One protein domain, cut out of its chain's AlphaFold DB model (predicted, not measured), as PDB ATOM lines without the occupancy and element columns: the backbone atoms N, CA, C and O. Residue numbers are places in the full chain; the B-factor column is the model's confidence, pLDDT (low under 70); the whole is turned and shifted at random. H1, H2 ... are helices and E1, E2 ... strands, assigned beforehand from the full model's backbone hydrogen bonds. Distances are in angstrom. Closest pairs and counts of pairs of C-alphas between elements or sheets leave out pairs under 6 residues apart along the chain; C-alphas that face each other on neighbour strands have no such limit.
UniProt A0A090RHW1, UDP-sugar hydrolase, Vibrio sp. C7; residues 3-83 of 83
ATOM      1  N   VAL A   3      31.320 -44.876 -23.989       97.25
ATOM      2  CA  VAL A   3      30.365 -43.823 -24.347       97.25
ATOM      3  C   VAL A   3      29.084 -44.493 -24.827       97.25
ATOM      4  O   VAL A   3      29.134 -45.273 -25.775       97.25
ATOM      5  N   SER A   4      27.961 -44.226 -24.165       97.75
ATOM      6  CA  SER A   4      26.653 -44.764 -24.553       97.75
ATOM      7  C   SER A   4      25.528 -43.898 -24.001       97.75
ATOM      8  O   SER A   4      25.668 -43.338 -22.917       97.75
ATOM      9  N   GLU A   5      24.436 -43.751 -24.756       95.69
ATOM     10  CA  GLU A   5      23.242 -42.979 -24.355       95.69
ATOM     11  C   GLU A   5      23.555 -41.544 -23.869       95.69
ATOM     12  O   GLU A   5      22.936 -41.019 -22.944       95.69
ATOM     13  N   GLY A   6      24.558 -40.898 -24.476       94.56
ATOM     14  CA  GLY A   6      25.004 -39.552 -24.088       94.56
ATOM     15  C   GLY A   6      25.759 -39.487 -22.754       94.56
ATOM     16  O   GLY A   6      26.037 -38.397 -22.260       94.56
ATOM     17  N   GLN A   7      26.108 -40.633 -22.170       96.38
ATOM     18  CA  GLN A   7      26.859 -40.743 -20.926       96.38
ATOM     19  C   GLN A   7      28.239 -41.352 -21.155       96.38
ATOM     20  O   GLN A   7      28.490 -42.086 -22.113       96.38
ATOM     21  N   VAL A   8      29.135 -41.060 -20.217       96.62
ATOM     22  CA  VAL A   8      30.492 -41.594 -20.179       96.62
ATOM     23  C   VAL A   8      30.676 -42.386 -18.887       96.62
ATOM     24  O   VAL A   8      30.403 -41.882 -17.799       96.62
ATOM     25  N   SER A   9      31.162 -43.621 -18.999       96.75
ATOM     26  CA  SER A   9      31.426 -44.524 -17.869       96.75
ATOM     27  C   SER A   9      32.788 -45.215 -18.000       96.75
ATOM     28  O   SER A   9      33.441 -45.145 -19.045       96.75
ATOM     29  N   ASN A  10      33.240 -45.879 -16.928       96.00
ATOM     30  CA  ASN A  10      34.509 -46.624 -16.888       96.00
ATOM     31  C   ASN A  10      35.712 -45.782 -17.356       96.00
ATOM     32  O   ASN A  10      36.473 -46.185 -18.240       96.00
ATOM     33  N   VAL A  11      35.831 -44.566 -16.818       97.06
ATOM     34  CA  VAL A  11      36.908 -43.628 -17.155       97.06
ATOM     35  C   VAL A  11      38.148 -43.951 -16.327       97.06
ATOM     36  O   VAL A  11      38.083 -43.981 -15.098       97.06
ATOM     37  N   PHE A  12      39.261 -44.167 -17.021       96.06
ATOM     38  CA  PHE A  12      40.592 -44.364 -16.454       96.06
ATOM     39  C   PHE A  12      41.522 -43.297 -17.034       96.06
ATOM     40  O   PHE A  12      41.394 -42.954 -18.211       96.06
ATOM     41  N   ILE A  13      42.420 -42.768 -16.206       95.44
ATOM     42  CA  ILE A  13      43.490 -41.849 -16.601       95.44
ATOM     43  C   ILE A  13      44.806 -42.559 -16.283       95.44
ATOM     44  O   ILE A  13      45.121 -42.788 -15.117       95.44
ATOM     45  N   GLY A  14      45.542 -42.963 -17.321       91.62
ATOM     46  CA  GLY A  14      46.576 -43.987 -17.157       91.62
ATOM     47  C   GLY A  14      45.951 -45.300 -16.674       91.62
ATOM     48  O   GLY A  14      44.896 -45.697 -17.171       91.62
ATOM     49  N   ASP A  15      46.566 -45.929 -15.676       92.44
ATOM     50  CA  ASP A  15      46.085 -47.184 -15.081       92.44
ATOM     51  C   ASP A  15      45.125 -46.972 -13.893       92.44
ATOM     52  O   ASP A  15      44.654 -47.933 -13.282       92.44
ATOM     53  N   GLU A  16      44.803 -45.719 -13.555       95.81
ATOM     54  CA  GLU A  16      43.989 -45.375 -12.389       95.81
ATOM     55  C   GLU A  16      42.568 -44.957 -12.773       95.81
ATOM     56  O   GLU A  16      42.336 -44.222 -13.737       95.81
ATOM     57  N   GLN A  17      41.587 -45.401 -11.985       97.44
ATOM     58  CA  GLN A  17      40.202 -44.974 -12.158       97.44
ATOM     59  C   GLN A  17      40.054 -43.489 -11.802       97.44
ATOM     60  O   GLN A  17      40.573 -43.033 -10.783       97.44
ATOM     61  N   LEU A  18      39.305 -42.740 -12.618       97.62
ATOM     62  CA  LEU A  18      39.040 -41.321 -12.372       97.62
ATOM     63  C   LEU A  18      38.422 -41.105 -10.979       97.62
ATOM     64  O   LEU A  18      37.370 -41.669 -10.662       97.62
ATOM     65  N   ARG A  19      39.029 -40.219 -10.189       97.81
ATOM     66  CA  ARG A  19      38.540 -39.777  -8.882       97.81
ATOM     67  C   ARG A  19      38.127 -38.312  -8.949       97.81
ATOM     68  O   ARG A  19      38.826 -37.492  -9.526       97.81
ATOM     69  N   LYS A  20      36.963 -37.966  -8.398       96.00
ATOM     70  CA  LYS A  20      36.390 -36.610  -8.535       96.00
ATOM     71  C   LYS A  20      37.017 -35.577  -7.596       96.00
ATOM     72  O   LYS A  20      36.815 -34.385  -7.789       96.00
ATOM     73  N   ASP A  21      37.717 -36.044  -6.578       97.31
ATOM     74  CA  ASP A  21      38.416 -35.276  -5.552       97.31
ATOM     75  C   ASP A  21      39.897 -35.032  -5.885       97.31
ATOM     76  O   ASP A  21      40.604 -34.401  -5.107       97.31
ATOM     77  N   GLU A  22      40.356 -35.482  -7.056       97.81
ATOM     78  CA  GLU A  22      41.738 -35.337  -7.510       97.81
ATOM     79  C   GLU A  22      41.924 -34.228  -8.549       97.81
ATOM     80  O   GLU A  22      40.990 -33.800  -9.231       97.81
ATOM     81  N   THR A  23      43.173 -33.776  -8.690       97.31
ATOM     82  CA  THR A  23      43.561 -32.787  -9.706       97.31
ATOM     83  C   THR A  23      44.235 -33.462 -10.889       97.31
ATOM     84  O   THR A  23      45.240 -34.151 -10.732       97.31
ATOM     85  N   TYR A  24      43.738 -33.188 -12.094       97.56
ATOM     86  CA  TYR A  24      44.301 -33.702 -13.340       97.56
ATOM     87  C   TYR A  24      44.848 -32.574 -14.208       97.56
ATOM     88  O   TYR A  24      44.325 -31.459 -14.222       97.56
ATOM     89  N   ARG A  25      45.889 -32.891 -14.977       97.25
ATOM     90  CA  ARG A  25      46.407 -32.040 -16.047       97.25
ATOM     91  C   ARG A  25      46.231 -32.766 -17.370       97.25
ATOM     92  O   ARG A  25      46.606 -33.926 -17.491       97.25
ATOM     93  N   PHE A  26      45.707 -32.059 -18.355       97.38
ATOM     94  CA  PHE A  26      45.606 -32.522 -19.730       97.38
ATOM     95  C   PHE A  26      46.061 -31.408 -20.670       97.38
ATOM     96  O   PHE A  26      46.211 -30.256 -20.255       97.38
ATOM     97  N   THR A  27      46.301 -31.759 -21.927       97.19
ATOM     98  CA  THR A  27      46.632 -30.811 -22.989       97.19
ATOM     99  C   THR A  27      45.488 -30.740 -23.989       97.19
ATOM    100  O   THR A  27      44.781 -31.719 -24.227       97.19
ATOM    101  N   ILE A  28      45.285 -29.558 -24.559       97.69
ATOM    102  CA  ILE A  28      44.277 -29.299 -25.583       97.69
ATOM    103  C   ILE A  28      44.782 -28.153 -26.475       97.69
ATOM    104  O   ILE A  28      45.398 -27.221 -25.945       97.69
ATOM    105  N   PRO A  29      44.575 -28.189 -27.807       98.00
ATOM    106  CA  PRO A  29      44.925 -27.064 -28.670       98.00
ATOM    107  C   PRO A  29      44.186 -25.785 -28.262       98.00
ATOM    108  O   PRO A  29      43.029 -25.828 -27.836       98.00
ATOM    109  N   SER A  30      44.829 -24.628 -28.437       98.06
ATOM    110  CA  SER A  30      44.262 -23.326 -28.051       98.06
ATOM    111  C   SER A  30      42.932 -23.019 -28.749       98.06
ATOM    112  O   SER A  30      42.049 -22.415 -28.143       98.06
ATOM    113  N   PHE A  31      42.754 -23.493 -29.988       98.31
ATOM    114  CA  PHE A  31      41.497 -23.403 -30.730       98.31
ATOM    115  C   PHE A  31      40.337 -24.081 -29.986       98.31
ATOM    116  O   PHE A  31      39.308 -23.451 -29.750       98.31
ATOM    117  N   ASN A  32      40.508 -25.337 -29.560       98.56
ATOM    118  CA  ASN A  32      39.474 -26.068 -28.828       98.56
ATOM    119  C   ASN A  32      39.288 -25.513 -27.409       98.56
ATOM    120  O   ASN A  32      38.161 -25.432 -26.933       98.56
ATOM    121  N   ALA A  33      40.364 -25.059 -26.752       98.38
ATOM    122  CA  ALA A  33      40.280 -24.432 -25.431       98.38
ATOM    123  C   ALA A  33      39.384 -23.177 -25.425       98.38
ATOM    124  O   ALA A  33      38.670 -22.927 -24.451       98.38
ATOM    125  N   ALA A  34      39.412 -22.412 -26.522       98.38
ATOM    126  CA  ALA A  34      38.581 -21.232 -26.756       98.38
ATOM    127  C   ALA A  34      37.174 -21.553 -27.309       98.38
ATOM    128  O   ALA A  34      36.434 -20.639 -27.666       98.38
ATOM    129  N   GLY A  35      36.793 -22.832 -27.381       98.44
ATOM    130  CA  GLY A  35      35.465 -23.275 -27.810       98.44
ATOM    131  C   GLY A  35      35.318 -23.592 -29.300       98.44
ATOM    132  O   GLY A  35      34.200 -23.772 -29.787       98.44
ATOM    133  N   GLY A  36      36.429 -23.690 -30.036       98.56
ATOM    134  CA  GLY A  36      36.436 -24.230 -31.393       98.56
ATOM    135  C   GLY A  36      35.751 -25.601 -31.460       98.56
ATOM    136  O   GLY A  36      35.831 -26.391 -30.519       98.56
ATOM    137  N   ASP A  37      35.035 -25.864 -32.552       98.31
ATOM    138  CA  ASP A  37      34.228 -27.077 -32.780       98.31
ATOM    139  C   ASP A  37      33.163 -27.379 -31.708       98.31
ATOM    140  O   ASP A  37      32.678 -28.504 -31.599       98.31
ATOM    141  N   GLY A  38      32.767 -26.378 -30.915       97.88
ATOM    142  CA  GLY A  38      31.755 -26.540 -29.871       97.88
ATOM    143  C   GLY A  38      32.282 -27.178 -28.585       97.88
ATOM    144  O   GLY A  38      31.486 -27.635 -27.763       97.88
ATOM    145  N   TYR A  39      33.603 -27.205 -28.387       98.19
ATOM    146  CA  TYR A  39      34.192 -27.605 -27.110       98.19
ATOM    147  C   TYR A  39      33.793 -26.626 -25.990       98.19
ATOM    148  O   TYR A  39      33.546 -25.445 -26.248       98.19
ATOM    149  N   PRO A  40      33.746 -27.076 -24.723       97.62
ATOM    150  CA  PRO A  40      33.595 -26.165 -23.597       97.62
ATOM    151  C   PRO A  40      34.737 -25.147 -23.561       97.62
ATOM    152  O   PRO A  40      35.906 -25.515 -23.683       97.62
ATOM    153  N   VAL A  41      34.404 -23.875 -23.342       98.25
ATOM    154  CA  VAL A  41      35.414 -22.833 -23.125       98.25
ATOM    155  C   VAL A  41      36.086 -23.083 -21.777       98.25
ATOM    156  O   VAL A  41      35.430 -23.070 -20.736       98.25
ATOM    157  N   VAL A  42      37.399 -23.310 -21.797       98.00
ATOM    158  CA  VAL A  42      38.214 -23.557 -20.593       98.00
ATOM    159  C   VAL A  42      39.279 -22.486 -20.368       98.00
ATOM    160  O   VAL A  42      40.028 -22.574 -19.400       98.00
ATOM    161  N   THR A  43      39.339 -21.454 -21.216       98.12
ATOM    162  CA  THR A  43      40.320 -20.360 -21.101       98.12
ATOM    163  C   THR A  43      40.189 -19.553 -19.810       98.12
ATOM    164  O   THR A  43      41.183 -19.000 -19.344       98.12
ATOM    165  N   ASP A  44      38.989 -19.533 -19.224       96.81
ATOM    166  CA  ASP A  44      38.678 -18.820 -17.980       96.81
ATOM    167  C   ASP A  44      38.867 -19.698 -16.727       96.81
ATOM    168  O   ASP A  44      38.682 -19.239 -15.599       96.81
ATOM    169  N   HIS A  45      39.228 -20.977 -16.895       98.00
ATOM    170  CA  HIS A  45      39.483 -21.871 -15.770       98.00
ATOM    171  C   HIS A  45      40.766 -21.437 -15.033       98.00
ATOM    172  O   HIS A  45      41.790 -21.224 -15.681       98.00
ATOM    173  N   PRO A  46      40.798 -21.372 -13.686       97.62
ATOM    174  CA  PRO A  46      41.966 -20.873 -12.944       97.62
ATOM    175  C   PRO A  46      43.242 -21.705 -13.147       97.62
ATOM    176  O   PRO A  46      44.346 -21.209 -12.947       97.62
ATOM    177  N   GLY A  47      43.100 -22.974 -13.539       97.44
ATOM    178  CA  GLY A  47      44.220 -23.853 -13.893       97.44
ATOM    179  C   GLY A  47      44.665 -23.781 -15.359       97.44
ATOM    180  O   GLY A  47      45.548 -24.541 -15.747       97.44
ATOM    181  N   HIS A  48      44.039 -22.941 -16.191       98.31
ATOM    182  CA  HIS A  48      44.369 -22.828 -17.608       98.31
ATOM    183  C   HIS A  48      45.710 -22.117 -17.812       98.31
ATOM    184  O   HIS A  48      45.973 -21.057 -17.246       98.31
ATOM    185  N   VAL A  49      46.549 -22.700 -18.670       98.31
ATOM    186  CA  VAL A  49      47.828 -22.128 -19.086       98.31
ATOM    187  C   VAL A  49      47.946 -22.271 -20.597       98.31
ATOM    188  O   VAL A  49      48.000 -23.387 -21.113       98.31
ATOM    189  N   ASN A  50      48.034 -21.144 -21.301       97.62
ATOM    190  CA  ASN A  50      48.464 -21.136 -22.692       97.62
ATOM    191  C   ASN A  50      49.998 -21.182 -22.724       97.62
ATOM    192  O   ASN A  50      50.654 -20.244 -22.276       97.62
ATOM    193  N   THR A  51      50.564 -22.282 -23.222       97.56
ATOM    194  CA  THR A  51      52.020 -22.488 -23.268       97.56
ATOM    195  C   THR A  51      52.718 -21.598 -24.295       97.56
ATOM    196  O   THR A  51      53.927 -21.407 -24.207       97.56
ATOM    197  N   GLY A  52      51.980 -21.074 -25.281       97.25
ATOM    198  CA  GLY A  52      52.527 -20.336 -26.420       97.25
ATOM    199  C   GLY A  52      53.269 -21.204 -27.441       97.25
ATOM    200  O   GLY A  52      53.784 -20.667 -28.420       97.25
ATOM    201  N   PHE A  53      53.329 -22.524 -27.243       97.75
ATOM    202  CA  PHE A  53      53.991 -23.424 -28.181       97.75
ATOM    203  C   PHE A  53      53.127 -23.689 -29.413       97.75
ATOM    204  O   PHE A  53      51.922 -23.923 -29.309       97.75
ATOM    205  N   VAL A  54      53.769 -23.674 -30.579       97.94
ATOM    206  CA  VAL A  54      53.148 -24.033 -31.857       97.94
ATOM    207  C   VAL A  54      53.073 -25.554 -31.949       97.94
ATOM    208  O   VAL A  54      54.068 -26.241 -31.731       97.94
ATOM    209  N   ASP A  55      51.900 -26.078 -32.288       97.31
ATOM    210  CA  ASP A  55      51.615 -27.514 -32.386       97.31
ATOM    211  C   ASP A  55      52.600 -28.271 -33.291       97.31
ATOM    212  O   ASP A  55      53.139 -29.305 -32.893       97.31
ATOM    213  N   ALA A  56      52.894 -27.725 -34.472       98.12
ATOM    214  CA  ALA A  56      53.838 -28.308 -35.418       98.12
ATOM    215  C   ALA A  56      55.273 -28.369 -34.865       98.12
ATOM    216  O   ALA A  56      55.963 -29.366 -35.076       98.12
ATOM    217  N   GLU A  57      55.712 -27.342 -34.131       98.38
ATOM    218  CA  GLU A  57      57.049 -27.318 -33.523       98.38
ATOM    219  C   GLU A  57      57.157 -28.334 -32.382       98.38
ATOM    220  O   GLU A  57      58.134 -29.074 -32.322       98.38
ATOM    221  N   VAL A  58      56.120 -28.455 -31.543       98.06
ATOM    222  CA  VAL A  58      56.081 -29.463 -30.468       98.06
ATOM    223  C   VAL A  58      56.142 -30.879 -31.040       98.06
ATOM    224  O   VAL A  58      56.892 -31.716 -30.541       98.06
ATOM    225  N   LEU A  59      55.376 -31.162 -32.100       98.06
ATOM    226  CA  LEU A  59      55.405 -32.475 -32.747       98.06
ATOM    227  C   LEU A  59      56.777 -32.764 -33.365       98.06
ATOM    228  O   LEU A  59      57.307 -33.860 -33.193       98.06
ATOM    229  N   LYS A  60      57.363 -31.790 -34.068       98.31
ATOM    230  CA  LYS A  60      58.697 -31.926 -34.657       98.31
ATOM    231  C   LYS A  60      59.751 -32.222 -33.588       98.31
ATOM    232  O   LYS A  60      60.477 -33.202 -33.728       98.31
ATOM    233  N   GLU A  61      59.809 -31.423 -32.524       98.38
ATOM    234  CA  GLU A  61      60.773 -31.592 -31.429       98.38
ATOM    235  C   GLU A  61      60.638 -32.973 -30.770       98.38
ATOM    236  O   GLU A  61      61.640 -33.645 -30.499       98.38
ATOM    237  N   TYR A  62      59.399 -33.438 -30.572       98.12
ATOM    238  CA  TYR A  62      59.130 -34.774 -30.053       98.12
ATOM    239  C   TYR A  62      59.675 -35.869 -30.979       98.12
ATOM    240  O   TYR A  62      60.357 -36.782 -30.512       98.12
ATOM    241  N   LEU A  63      59.407 -35.778 -32.284       98.12
ATOM    242  CA  LEU A  63      59.877 -36.760 -33.263       98.12
ATOM    243  C   LEU A  63      61.406 -36.772 -33.368       98.12
ATOM    244  O   LEU A  63      61.993 -37.850 -33.414       98.12
ATOM    245  N   GLU A  64      62.054 -35.605 -33.371       98.06
ATOM    246  CA  GLU A  64      63.518 -35.490 -33.406       98.06
ATOM    247  C   GLU A  64      64.161 -36.120 -32.162       98.06
ATOM    248  O   GLU A  64      65.128 -36.873 -32.281       98.06
ATOM    249  N   SER A  65      63.588 -35.879 -30.980       98.06
ATOM    250  CA  SER A  65      64.132 -36.357 -29.701       98.06
ATOM    251  C   SER A  65      63.907 -37.850 -29.445       98.06
ATOM    252  O   SER A  65      64.631 -38.448 -28.652       98.06
ATOM    253  N   ASN A  66      62.912 -38.458 -30.095       97.31
ATOM    254  CA  ASN A  66      62.520 -39.858 -29.883       97.31
ATOM    255  C   ASN A  66      62.784 -40.741 -31.116       97.31
ATOM    256  O   ASN A  66      62.267 -41.854 -31.207       97.31
ATOM    257  N   SER A  67      63.569 -40.258 -32.083       96.25
ATOM    258  CA  SER A  67      63.864 -40.992 -33.315       96.25
ATOM    259  C   SER A  67      64.911 -42.107 -33.107       96.25
ATOM    260  O   SER A  67      65.932 -41.862 -32.459       96.25
ATOM    261  N   PRO A  68      64.732 -43.305 -33.707       96.38
ATOM    262  CA  PRO A  68      63.557 -43.732 -34.464       96.38
ATOM    263  C   PRO A  68      62.383 -44.078 -33.539       96.38
ATOM    264  O   PRO A  68      62.546 -44.764 -32.533       96.38
ATOM    265  N   LEU A  69      61.183 -43.653 -33.934       96.69
ATOM    266  CA  LEU A  69      59.959 -43.942 -33.192       96.69
ATOM    267  C   LEU A  69      59.475 -45.373 -33.475       96.69
ATOM    268  O   LEU A  69      59.317 -45.753 -34.638       96.69
ATOM    269  N   ASP A  70      59.151 -46.141 -32.435       96.69
ATOM    270  CA  ASP A  70      58.364 -47.367 -32.598       96.69
ATOM    271  C   ASP A  70      56.874 -47.021 -32.668       96.69
ATOM    272  O   ASP A  70      56.221 -46.759 -31.659       96.69
ATOM    273  N   VAL A  71      56.324 -47.029 -33.881       95.81
ATOM    274  CA  VAL A  71      54.916 -46.690 -34.132       95.81
ATOM    275  C   VAL A  71      53.931 -47.630 -33.430       95.81
ATOM    276  O   VAL A  71      52.801 -47.226 -33.160       95.81
ATOM    277  N   ASN A  72      54.344 -48.856 -33.087       96.50
ATOM    278  CA  ASN A  72      53.467 -49.814 -32.411       96.50
ATOM    279  C   ASN A  72      53.124 -49.380 -30.981       96.50
ATOM    280  O   ASN A  72      52.084 -49.778 -30.464       96.50
ATOM    281  N   GLN A  73      53.943 -48.522 -30.363       95.06
ATOM    282  CA  GLN A  73      53.665 -47.963 -29.035       95.06
ATOM    283  C   GLN A  73      52.469 -46.998 -29.031       95.06
ATOM    284  O   GLN A  73      51.893 -46.747 -27.976       95.06
ATOM    285  N   TYR A  74      52.074 -46.482 -30.198       94.69
ATOM    286  CA  TYR A  74      50.977 -45.519 -30.363       94.69
ATOM    287  C   TYR A  74      49.745 -46.145 -31.028       94.69
ATOM    288  O   TYR A  74      48.789 -45.439 -31.356       94.69
ATOM    289  N   ALA A  75      49.764 -47.462 -31.261       96.00
ATOM    290  CA  ALA A  75      48.632 -48.172 -31.833       96.00
ATOM    291  C   ALA A  75      47.421 -48.092 -30.880       96.00
ATOM    292  O   ALA A  75      47.556 -48.411 -29.694       96.00
ATOM    293  N   PRO A  76      46.226 -47.699 -31.366       93.25
ATOM    294  CA  PRO A  76      45.020 -47.709 -30.547       93.25
ATOM    295  C   PRO A  76      44.712 -49.116 -30.022       93.25
ATOM    296  O   PRO A  76      44.824 -50.100 -30.748       93.25
ATOM    297  N   ASN A  77      44.271 -49.206 -28.771       90.50
ATOM    298  CA  ASN A  77      44.034 -50.465 -28.054       90.50
ATOM    299  C   ASN A  77      42.626 -50.520 -27.426       90.50
ATOM    300  O   ASN A  77      42.456 -50.978 -26.300       90.50
ATOM    301  N   GLU A  78      41.618 -50.009 -28.143       90.19
ATOM    302  CA  GLU A  78      40.202 -50.021 -27.725       90.19
ATOM    303  C   GLU A  78      39.924 -49.347 -26.362       90.19
ATOM    304  O   GLU A  78      38.891 -49.571 -25.731       90.19
ATOM    305  N   GLN A  79      40.811 -48.449 -25.913       92.56
ATOM    306  CA  GLN A  79      40.644 -47.668 -24.679       92.56
ATOM    307  C   GLN A  79      39.363 -46.815 -24.656       92.56
ATOM    308  O   GLN A  79      38.869 -46.484 -23.574       92.56
ATOM    309  N   ILE A  80      38.808 -46.464 -25.819       94.69
ATOM    310  CA  ILE A  80      37.545 -45.733 -25.969       94.69
ATOM    311  C   ILE A  80      36.600 -46.571 -26.831       94.69
ATOM    312  O   ILE A  80      36.912 -46.879 -27.977       94.69
ATOM    313  N   VAL A  81      35.430 -46.908 -26.285       95.69
ATOM    314  CA  VAL A  81      34.403 -47.707 -26.974       95.69
ATOM    315  C   VAL A  81      33.092 -46.928 -27.029       95.69
ATOM    316  O   VAL A  81      32.599 -46.484 -25.990       95.69
ATOM    317  N   TYR A  82      32.513 -46.810 -28.223       95.31
ATOM    318  CA  TYR A  82      31.183 -46.239 -28.453       95.31
ATOM    319  C   TYR A  82      30.156 -47.368 -28.588       95.31
ATOM    320  O   TYR A  82      30.396 -48.323 -29.328       95.31
ATOM    321  N   LYS A  83      29.044 -47.269 -27.855       93.12
ATOM    322  CA  LYS A  83      27.944 -48.241 -27.855       93.12
ATOM    323  C   LYS A  83      26.600 -47.568 -28.064       93.12
ATOM    324  O   LYS A  83      26.337 -46.569 -27.354       93.12
TER     325      LYS A  83
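This is residues 3 to 83 of the 83 residues of the protein "UDP-sugar hydrolase" of Vibrio sp. C7 (UniProt A0A090RHW1). With little regular structure, the printed part makes a loose, open ring: residues 56 to 78, of which 56 to 65 belong to H2, the longest helix, and 71 to 74 belong to H3, stand free, and the two printed ends come back near each other. The 81 printed residues hold E1, H1, H2 and H3 in that order, mostly helix, with only 22 residues in named elements. The whole is loose, radius of gyration of the C-alphas 16.0 A, spanning 40 by 34 by 26 A.

H2, residues 55 to 65, is 15.6 A long, from C-alpha 55 at (51.615, -27.514, -32.386) to C-alpha 65 at (64.132, -36.357, -29.701). H3 is residues 71 to 74, 5.6 A; H1 is residues 30 to 33, 4.9 A; E1 is residues 7 to 9, 6.7 A, beginning at (26.859, -40.743, -20.926).

H2 is apart from H1, H3 and E1. H1 and H3 are apart, and E1 is apart from both. E1 pairs with no named strand. Residues 12 to 13 pair with 16 to 17, antiparallel. In H2 every O i to N i+4 pair is within hydrogen-bond range; H1 and H3 are too short for one.

The C-alphas of Glu 5 and Glu 64, the farthest apart, are 42.0 A apart; those of Val 3 and Lys 83 are 6.1 A apart. The links E1 to H1 and H1 to H2 are long, H2 to H3 tight. The printed part has no cut, and no printed residue is under 70 in pLDDT.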